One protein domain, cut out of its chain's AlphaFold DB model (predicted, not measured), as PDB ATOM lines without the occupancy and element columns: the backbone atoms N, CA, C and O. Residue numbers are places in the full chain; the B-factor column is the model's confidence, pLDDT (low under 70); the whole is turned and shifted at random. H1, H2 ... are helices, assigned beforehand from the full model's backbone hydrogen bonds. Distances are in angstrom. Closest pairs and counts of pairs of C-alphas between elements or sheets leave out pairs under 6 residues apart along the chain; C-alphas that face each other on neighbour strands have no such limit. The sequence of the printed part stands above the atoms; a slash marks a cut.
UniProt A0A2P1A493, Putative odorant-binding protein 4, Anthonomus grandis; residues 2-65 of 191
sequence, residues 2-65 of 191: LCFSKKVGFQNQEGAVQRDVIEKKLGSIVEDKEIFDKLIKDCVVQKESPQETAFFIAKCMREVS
ATOM      1  N   LEU A   2     117.161 160.177 183.454       90.50
ATOM      2  CA  LEU A   2     117.343 160.249 181.991       90.50
ATOM      3  C   LEU A   2     118.355 161.308 181.523       90.50
ATOM      4  O   LEU A   2     119.214 160.999 180.707       90.50
ATOM      5  N   CYS A   3     118.304 162.528 182.069       88.94
ATOM      6  CA  CYS A   3     119.266 163.585 181.726       88.94
ATOM      7  C   CYS A   3     120.721 163.145 181.970       88.94
ATOM      8  O   CYS A   3     121.558 163.272 181.081       88.94
ATOM      9  N   PHE A   4     121.003 162.559 183.140       85.50
ATOM     10  CA  PHE A   4     122.317 161.995 183.453       85.50
ATOM     11  C   PHE A   4     122.695 160.888 182.466       85.50
ATOM     12  O   PHE A   4     123.761 160.966 181.869       85.50
ATOM     13  N   SER A   5     121.802 159.915 182.250       90.38
ATOM     14  CA  SER A   5     122.021 158.778 181.343       90.38
ATOM     15  C   SER A   5     122.402 159.238 179.932       90.38
ATOM     16  O   SER A   5     123.382 158.758 179.365       90.38
ATOM     17  N   LYS A   6     121.710 160.255 179.402       91.50
ATOM     18  CA  LYS A   6     122.063 160.882 178.123       91.50
ATOM     19  C   LYS A   6     123.413 161.594 178.172       91.50
ATOM     20  O   LYS A   6     124.249 161.396 177.298       91.50
ATOM     21  N   LYS A   7     123.655 162.392 179.214       85.31
ATOM     22  CA  LYS A   7     124.891 163.174 179.370       85.31
ATOM     23  C   LYS A   7     126.139 162.293 179.463       85.31
ATOM     24  O   LYS A   7     127.175 162.660 178.920       85.31
ATOM     25  N   VAL A   8     126.051 161.142 180.129       80.56
ATOM     26  CA  VAL A   8     127.173 160.193 180.231       80.56
ATOM     27  C   VAL A   8     127.257 159.224 179.048       80.56
ATOM     28  O   VAL A   8     128.171 158.401 179.015       80.56
ATOM     29  N   GLY A   9     126.339 159.331 178.084       88.81
ATOM     30  CA  GLY A   9     126.309 158.519 176.871       88.81
ATOM     31  C   GLY A   9     125.750 157.111 177.059       88.81
ATOM     32  O   GLY A   9     125.964 156.276 176.196       88.81
ATOM     33  N   PHE A  10     125.057 156.824 178.164       93.44
ATOM     34  CA  PHE A  10     124.400 155.531 178.396       93.44
ATOM     35  C   PHE A  10     123.143 155.369 177.546       93.44
ATOM     36  O   PHE A  10     122.796 154.256 177.162       93.44
ATOM     37  N   GLN A  11     122.470 156.475 177.235       96.81
ATOM     38  CA  GLN A  11     121.382 156.531 176.267       96.81
ATOM     39  C   GLN A  11     121.653 157.643 175.249       96.81
ATOM     40  O   GLN A  11     122.214 158.677 175.604       96.81
ATOM     41  N   ASN A  12     121.253 157.453 173.993       96.50
ATOM     42  CA  ASN A  12     121.316 158.511 172.976       96.50
ATOM     43  C   ASN A  12     120.153 159.521 173.128       96.50
ATOM     44  O   ASN A  12     119.402 159.494 174.111       96.50
ATOM     45  N   GLN A  13     119.994 160.440 172.170       94.88
ATOM     46  CA  GLN A  13     118.945 161.466 172.232       94.88
ATOM     47  C   GLN A  13     117.535 160.878 172.135       94.88
ATOM     48  O   GLN A  13     116.613 161.383 172.778       94.88
ATOM     49  N   GLU A  14     117.389 159.759 171.440       96.25
ATOM     50  CA  GLU A  14     116.148 159.004 171.290       96.25
ATOM     51  C   GLU A  14     115.853 158.143 172.529       96.25
ATOM     52  O   GLU A  14     114.730 157.690 172.730       96.25
ATOM     53  N   GLY A  15     116.840 157.962 173.412       95.25
ATOM     54  CA  GLY A  15     116.707 157.185 174.640       95.25
ATOM     55  C   GLY A  15     117.065 155.705 174.507       95.25
ATOM     56  O   GLY A  15     116.794 154.945 175.442       95.25
ATOM     57  N   ALA A  16     117.682 155.300 173.398       98.00
ATOM     58  CA  ALA A  16     118.181 153.949 173.186       98.00
ATOM     59  C   ALA A  16     119.492 153.716 173.948       98.00
ATOM     60  O   ALA A  16     120.412 154.540 173.884       98.00
ATOM     61  N   VAL A  17     119.582 152.584 174.649       97.94
ATOM     62  CA  VAL A  17     120.767 152.167 175.412       97.94
ATOM     63  C   VAL A  17     121.981 152.006 174.498       97.94
ATOM     64  O   VAL A  17     121.939 151.297 173.498       97.94
ATOM     65  N   GLN A  18     123.087 152.641 174.875       97.62
ATOM     66  CA  GLN A  18     124.381 152.552 174.205       97.62
ATOM     67  C   GLN A  18     125.262 151.540 174.949       97.62
ATOM     68  O   GLN A  18     126.095 151.907 175.780       97.62
ATOM     69  N   ARG A  19     125.035 150.249 174.690       96.56
ATOM     70  CA  ARG A  19     125.652 149.147 175.446       96.56
ATOM     71  C   ARG A  19     127.181 149.211 175.455       96.56
ATOM     72  O   ARG A  19     127.764 149.197 176.533       96.56
ATOM     73  N   ASP A  20     127.807 149.397 174.298       94.94
ATOM     74  CA  ASP A  20     129.271 149.453 174.168       94.94
ATOM     75  C   ASP A  20     129.889 150.590 175.001       94.94
ATOM     76  O   ASP A  20     130.957 150.451 175.601       94.94
ATOM     77  N   VAL A  21     129.193 151.731 175.085       91.56
ATOM     78  CA  VAL A  21     129.624 152.881 175.895       91.56
ATOM     79  C   VAL A  21     129.559 152.543 177.383       91.56
ATOM     80  O   VAL A  21     130.460 152.917 178.141       91.56
ATOM     81  N   ILE A  22     128.513 151.828 177.801       93.06
ATOM     82  CA  ILE A  22     128.338 151.384 179.185       93.06
ATOM     83  C   ILE A  22     129.389 150.336 179.552       93.06
ATOM     84  O   ILE A  22     130.031 150.480 180.589       93.06
ATOM     85  N   GLU A  23     129.619 149.340 178.694       93.38
ATOM     86  CA  GLU A  23     130.642 148.304 178.875       93.38
ATOM     87  C   GLU A  23     132.032 148.920 179.035       93.38
ATOM     88  O   GLU A  23     132.715 148.666 180.027       93.38
ATOM     89  N   LYS A  24     132.416 149.833 178.135       88.75
ATOM     90  CA  LYS A  24     133.701 150.535 178.224       88.75
ATOM     91  C   LYS A  24     133.845 151.331 179.522       88.75
ATOM     92  O   LYS A  24     134.907 151.323 180.143       88.75
ATOM     93  N   LYS A  25     132.796 152.052 179.933       85.44
ATOM     94  CA  LYS A  25     132.831 152.871 181.155       85.44
ATOM     95  C   LYS A  25     132.892 152.000 182.404       85.44
ATOM     96  O   LYS A  25     133.739 152.253 183.254       85.44
ATOM     97  N   LEU A  26     132.063 150.964 182.499       87.00
ATOM     98  CA  LEU A  26     132.089 150.044 183.633       87.00
ATOM     99  C   LEU A  26     133.399 149.257 183.708       87.00
ATOM    100  O   LEU A  26     133.912 149.101 184.807       87.00
ATOM    101  N   GLY A  27     133.996 148.858 182.582       86.88
ATOM    102  CA  GLY A  27     135.269 148.128 182.570       86.88
ATOM    103  C   GLY A  27     136.449 148.948 183.100       86.88
ATOM    104  O   GLY A  27     137.428 148.390 183.575       86.88
ATOM    105  N   SER A  28     136.349 150.282 183.073       77.19
ATOM    106  CA  SER A  28     137.332 151.177 183.704       77.19
ATOM    107  C   SER A  28     137.112 151.417 185.202       77.19
ATOM    108  O   SER A  28     137.922 152.094 185.829       77.19
ATOM    109  N   ILE A  29     135.999 150.933 185.762       75.31
ATOM    110  CA  ILE A  29     135.561 151.219 187.139       75.31
ATOM    111  C   ILE A  29     135.448 149.933 187.967       75.31
ATOM    112  O   ILE A  29     135.635 149.959 189.181       75.31
ATOM    113  N   VAL A  30     135.090 148.824 187.326       82.56
ATOM    114  CA  VAL A  30     134.799 147.545 187.965       82.56
ATOM    115  C   VAL A  30     135.898 146.562 187.590       82.56
ATOM    116  O   VAL A  30     135.911 146.032 186.485       82.56
ATOM    117  N   GLU A  31     136.822 146.340 188.523       82.12
ATOM    118  CA  GLU A  31     137.897 145.349 188.374       82.12
ATOM    119  C   GLU A  31     137.385 143.917 188.576       82.12
ATOM    120  O   GLU A  31     137.881 142.977 187.958       82.12
ATOM    121  N   ASP A  32     136.368 143.752 189.427       88.06
ATOM    122  CA  ASP A  32     135.742 142.461 189.683       88.06
ATOM    123  C   ASP A  32     134.936 142.012 188.458       88.06
ATOM    124  O   ASP A  32     133.875 142.558 188.138       88.06
ATOM    125  N   LYS A  33     135.458 140.996 187.768       92.38
ATOM    126  CA  LYS A  33     134.869 140.468 186.539       92.38
ATOM    127  C   LYS A  33     133.450 139.931 186.747       92.38
ATOM    128  O   LYS A  33     132.613 140.108 185.867       92.38
ATOM    129  N   GLU A  34     133.160 139.290 187.878       95.19
ATOM    130  CA  GLU A  34     131.830 138.730 188.136       95.19
ATOM    131  C   GLU A  34     130.803 139.843 188.341       95.19
ATOM    132  O   GLU A  34     129.709 139.800 187.771       95.19
ATOM    133  N   ILE A  35     131.172 140.883 189.097       92.69
ATOM    134  CA  ILE A  35     130.336 142.075 189.263       92.69
ATOM    135  C   ILE A  35     130.152 142.777 187.915       92.69
ATOM    136  O   ILE A  35     129.029 143.156 187.583       92.69
ATOM    137  N   PHE A  36     131.217 142.939 187.126       94.12
ATOM    138  CA  PHE A  36     131.145 143.557 185.802       94.12
ATOM    139  C   PHE A  36     130.173 142.806 184.886       94.12
ATOM    140  O   PHE A  36     129.219 143.405 184.384       94.12
ATOM    141  N   ASP A  37     130.355 141.493 184.731       96.81
ATOM    142  CA  ASP A  37     129.508 140.657 183.879       96.81
ATOM    143  C   ASP A  37     128.042 140.724 184.326       96.81
ATOM    144  O   ASP A  37     127.136 140.847 183.497       96.81
ATOM    145  N   LYS A  38     127.799 140.719 185.644       97.00
ATOM    146  CA  LYS A  38     126.457 140.849 186.221       97.00
ATOM    147  C   LYS A  38     125.831 142.215 185.936       97.00
ATOM    148  O   LYS A  38     124.674 142.278 185.533       97.00
ATOM    149  N   LEU A  39     126.579 143.311 186.088       95.56
ATOM    150  CA  LEU A  39     126.097 144.662 185.779       95.56
ATOM    151  C   LEU A  39     125.702 144.793 184.305       95.56
ATOM    152  O   LEU A  39     124.640 145.337 184.003       95.56
ATOM    153  N   ILE A  40     126.529 144.284 183.392       96.81
ATOM    154  CA  ILE A  40     126.247 144.327 181.954       96.81
ATOM    155  C   ILE A  40     125.029 143.479 181.610       96.81
ATOM    156  O   ILE A  40     124.129 143.949 180.916       96.81
ATOM    157  N   LYS A  41     124.975 142.245 182.107       97.88
ATOM    158  CA  LYS A  41     123.899 141.309 181.787       97.88
ATOM    159  C   LYS A  41     122.553 141.734 182.376       97.88
ATOM    160  O   LYS A  41     121.553 141.720 181.661       97.88
ATOM    161  N   ASP A  42     122.529 142.097 183.655       97.50
ATOM    162  CA  ASP A  42     121.281 142.246 184.406       97.50
ATOM    163  C   ASP A  42     120.783 143.697 184.422       97.50
ATOM    164  O   ASP A  42     119.573 143.938 184.459       97.50
ATOM    165  N   CYS A  43     121.692 144.680 184.371       96.94
ATOM    166  CA  CYS A  43     121.322 146.087 184.532       96.94
ATOM    167  C   CYS A  43     121.253 146.873 183.223       96.94
ATOM    168  O   CYS A  43     120.472 147.819 183.149       96.94
ATOM    169  N   VAL A  44     122.016 146.511 182.184       96.81
ATOM    170  CA  VAL A  44     122.052 147.246 180.902       96.81
ATOM    171  C   VAL A  44     120.920 146.785 179.981       96.81
ATOM    172  O   VAL A  44     121.129 146.152 178.949       96.81
ATOM    173  N   VAL A  45     119.685 147.096 180.379       96.81
ATOM    174  CA  VAL A  45     118.462 146.611 179.722       96.81
ATOM    175  C   VAL A  45     117.577 147.780 179.298       96.81
ATOM    176  O   VAL A  45     117.215 148.625 180.118       96.81
ATOM    177  N   GLN A  46     117.182 147.797 178.022       97.94
ATOM    178  CA  GLN A  46     116.184 148.730 177.495       97.94
ATOM    179  C   GLN A  46     114.808 148.432 178.113       97.94
ATOM    180  O   GLN A  46     114.364 147.284 178.133       97.94
ATOM    181  N   LYS A  47     114.132 149.464 178.618       97.56
ATOM    182  CA  LYS A  47     112.748 149.411 179.117       97.56
ATOM    183  C   LYS A  47     111.804 150.151 178.171       97.56
ATOM    184  O   LYS A  47     112.248 150.728 177.177       97.56
ATOM    185  N   GLU A  48     110.514 150.123 178.498       96.44
ATOM    186  CA  GLU A  48     109.426 150.647 177.662       96.44
ATOM    187  C   GLU A  48     109.608 152.128 177.327       96.44
ATOM    188  O   GLU A  48     109.374 152.544 176.195       96.44
ATOM    189  N   SER A  49     110.100 152.917 178.288       97.75
ATOM    190  CA  SER A  49     110.442 154.319 178.063       97.75
ATOM    191  C   SER A  49     111.923 154.621 178.316       97.75
ATOM    192  O   SER A  49     112.589 153.954 179.122       97.75
ATOM    193  N   PRO A  50     112.467 155.684 177.694       98.06
ATOM    194  CA  PRO A  50     113.795 156.188 178.025       98.06
ATOM    195  C   PRO A  50     113.967 156.510 179.515       98.06
ATOM    196  O   PRO A  50     115.023 156.239 180.088       98.06
ATOM    197  N   GLN A  51     112.939 157.078 180.150       97.19
ATOM    198  CA  GLN A  51     112.931 157.468 181.559       97.19
ATOM    199  C   GLN A  51     113.046 156.249 182.474       97.19
ATOM    200  O   GLN A  51     113.884 156.248 183.381       97.19
ATOM    201  N   GLU A  52     112.253 155.211 182.213       97.62
ATOM    202  CA  GLU A  52     112.305 153.950 182.951       97.62
ATOM    203  C   GLU A  52     113.609 153.210 182.718       97.62
ATOM    204  O   GLU A  52     114.183 152.688 183.664       97.62
ATOM    205  N   THR A  53     114.121 153.222 181.488       97.62
ATOM    206  CA  THR A  53     115.424 152.640 181.151       97.62
ATOM    207  C   THR A  53     116.520 153.271 182.005       97.62
ATOM    208  O   THR A  53     117.255 152.573 182.701       97.62
ATOM    209  N   ALA A  54     116.574 154.607 182.040       96.25
ATOM    210  CA  ALA A  54     117.550 155.340 182.837       96.25
ATOM    211  C   ALA A  54     117.425 155.041 184.337       96.25
ATOM    212  O   ALA A  54     118.429 154.949 185.045       96.25
ATOM    213  N   PHE A  55     116.191 154.952 184.838       95.69
ATOM    214  CA  PHE A  55     115.925 154.676 186.245       95.69
ATOM    215  C   PHE A  55     116.283 153.234 186.619       95.69
ATOM    216  O   PHE A  55     116.961 153.020 187.622       95.69
ATOM    217  N   PHE A  56     115.888 152.265 185.794       97.06
ATOM    218  CA  PHE A  56     116.175 150.848 185.988       97.06
ATOM    219  C   PHE A  56     117.676 150.578 185.993       97.06
ATOM    220  O   PHE A  56     118.165 149.982 186.949       97.06
ATOM    221  N   ILE A  57     118.403 151.065 184.978       94.69
ATOM    222  CA  ILE A  57     119.860 150.915 184.888       94.69
ATOM    223  C   ILE A  57     120.508 151.420 186.181       94.69
ATOM    224  O   ILE A  57     121.251 150.692 186.832       94.69
ATOM    225  N   ALA A  58     120.172 152.643 186.602       91.50
ATOM    226  CA  ALA A  58     120.752 153.250 187.795       91.50
ATOM    227  C   ALA A  58     120.420 152.490 189.090       91.50
ATOM    228  O   ALA A  58     121.296 152.313 189.937       91.50
ATOM    229  N   LYS A  59     119.166 152.048 189.246       92.75
ATOM    230  CA  LYS A  59     118.713 151.293 190.418       92.75
ATOM    231  C   LYS A  59     119.409 149.933 190.495       92.75
ATOM    232  O   LYS A  59     120.052 149.653 191.502       92.75
ATOM    233  N   CYS A  60     119.348 149.144 189.423       96.12
ATOM    234  CA  CYS A  60     119.957 147.815 189.361       96.12
ATOM    235  C   CYS A  60     121.465 147.880 189.609       96.12
ATOM    236  O   CYS A  60     121.995 147.125 190.417       96.12
ATOM    237  N   MET A  61     122.160 148.832 188.977       92.31
ATOM    238  CA  MET A  61     123.604 148.995 189.149       92.31
ATOM    239  C   MET A  61     123.990 149.256 190.612       92.31
ATOM    240  O   MET A  61     124.987 148.717 191.087       92.31
ATOM    241  N   ARG A  62     123.178 150.031 191.342       86.25
ATOM    242  CA  ARG A  62     123.374 150.300 192.773       86.25
ATOM    243  C   ARG A  62     123.039 149.096 193.656       86.25
ATOM    244  O   ARG A  62     123.655 148.927 194.696       86.25
ATOM    245  N   GLU A  63     122.072 148.275 193.266       90.88
ATOM    246  CA  GLU A  63     121.728 147.043 193.989       90.88
ATOM    247  C   GLU A  63     122.802 145.963 193.803       90.88
ATOM    248  O   GLU A  63     123.208 145.322 194.767       90.88
ATOM    249  N   VAL A  64     123.301 145.795 192.575       92.12
ATOM    250  CA  VAL A  64     124.359 144.829 192.246       92.12
ATOM    251  C   VAL A  64     125.703 145.255 192.829       92.12
ATOM    252  O   VAL A  64     126.461 144.411 193.300       92.12
ATOM    253  N   SER A  65     126.002 146.553 192.814       86.69
ATOM    254  CA  SER A  65     127.234 147.096 193.375       86.69
ATOM    255  C   SER A  65     126.941 148.415 194.106       86.69
ATOM    256  O   SER A  65     126.967 149.496 193.512       86.69
TER     257      SER A  65
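AT A GLANCE: This is residues 2 to 65 of the 191 residues of the protein "Putative odorant-binding protein 4" of Anthonomus grandis (UniProt A0A2P1A493). Three helices, H2, H3 and H4, run back and forth as two helical hairpins that share H3, and the short helix H1 is set crosswise at residues 50 to 55 of H4. A long loop, residues 8 to 18, leads from H1 to H2, and H2 and H4 do not meet directly. The printed part has 64 residues with four named helices, in the order H1, H2, H3, H4, and no named strand; its class is all helix. It is compact, with a radius of gyration of the C-alphas of 10.9 A, and its outline is elongated, spanning 31 by 19 by 15 A.

IN THESE COORDINATES: Find C-alpha 2 at (117.343, 160.249, 181.991); there H1 begins, residues 2 to 7, 8.5 A from first to last C-alpha. Go on to Arg 19, where H2 begins, residues 19 to 27, 12.0 A long. H3 holds residues 33 to 43; from C-alpha 33 at (134.869, 140.468, 186.539) it runs 14.8 A to Cys 43. H4, the longest helix, holds residues 50 to 64 and runs 21.0 A, ending at C-alpha 64 at (124.359, 144.829, 192.246).

HOW THE PARTS SIT: Start at H1, which touches H4; the closest C-alphas, those of Leu 2 and Ala 54, are 5.0 A apart. Their lines are about perpendicular, at 84 degrees, and H4 touches H1 with residues 50 to 55 alone. H1 is apart from H2 and from H3. H2 touches H3, the closest C-alphas being those of Glu 23 and Ile 40, 6.7 A apart. This helical hairpin has a shallow tilt of 32 degrees, only just short of steep, with the helices running opposite ways. H3 touches H4 with 11 pairs of C-alphas within 8 A, the closest being those of Cys 43 and Ile 57, 5.1 A apart. They form a helical hairpin too, opposite ways at a shallow tilt of 31 degrees. H2 and H4 are apart. The helix packing is mostly aligned, its helices at shallow tilts, but only just: 2 of the 3 touching pairs. In the backbones of H1, H2, H3 and H4 every pair of O i and N i+4 is within hydrogen-bond range.

THE WHOLE: Look at Glu 14 and Asp 32 for the two C-alphas farthest apart, 31.6 A. The printed part runs from residue 2 to 65 without a cut, in a full chain of 191 residues. The link from H1 to H2, 11 residues, is long; the link from H2 to H3 is tight, and that from H3 to H4, 6 residues, is short. The mean pLDDT of the printed part is 92.7, and no printed residue is under 70.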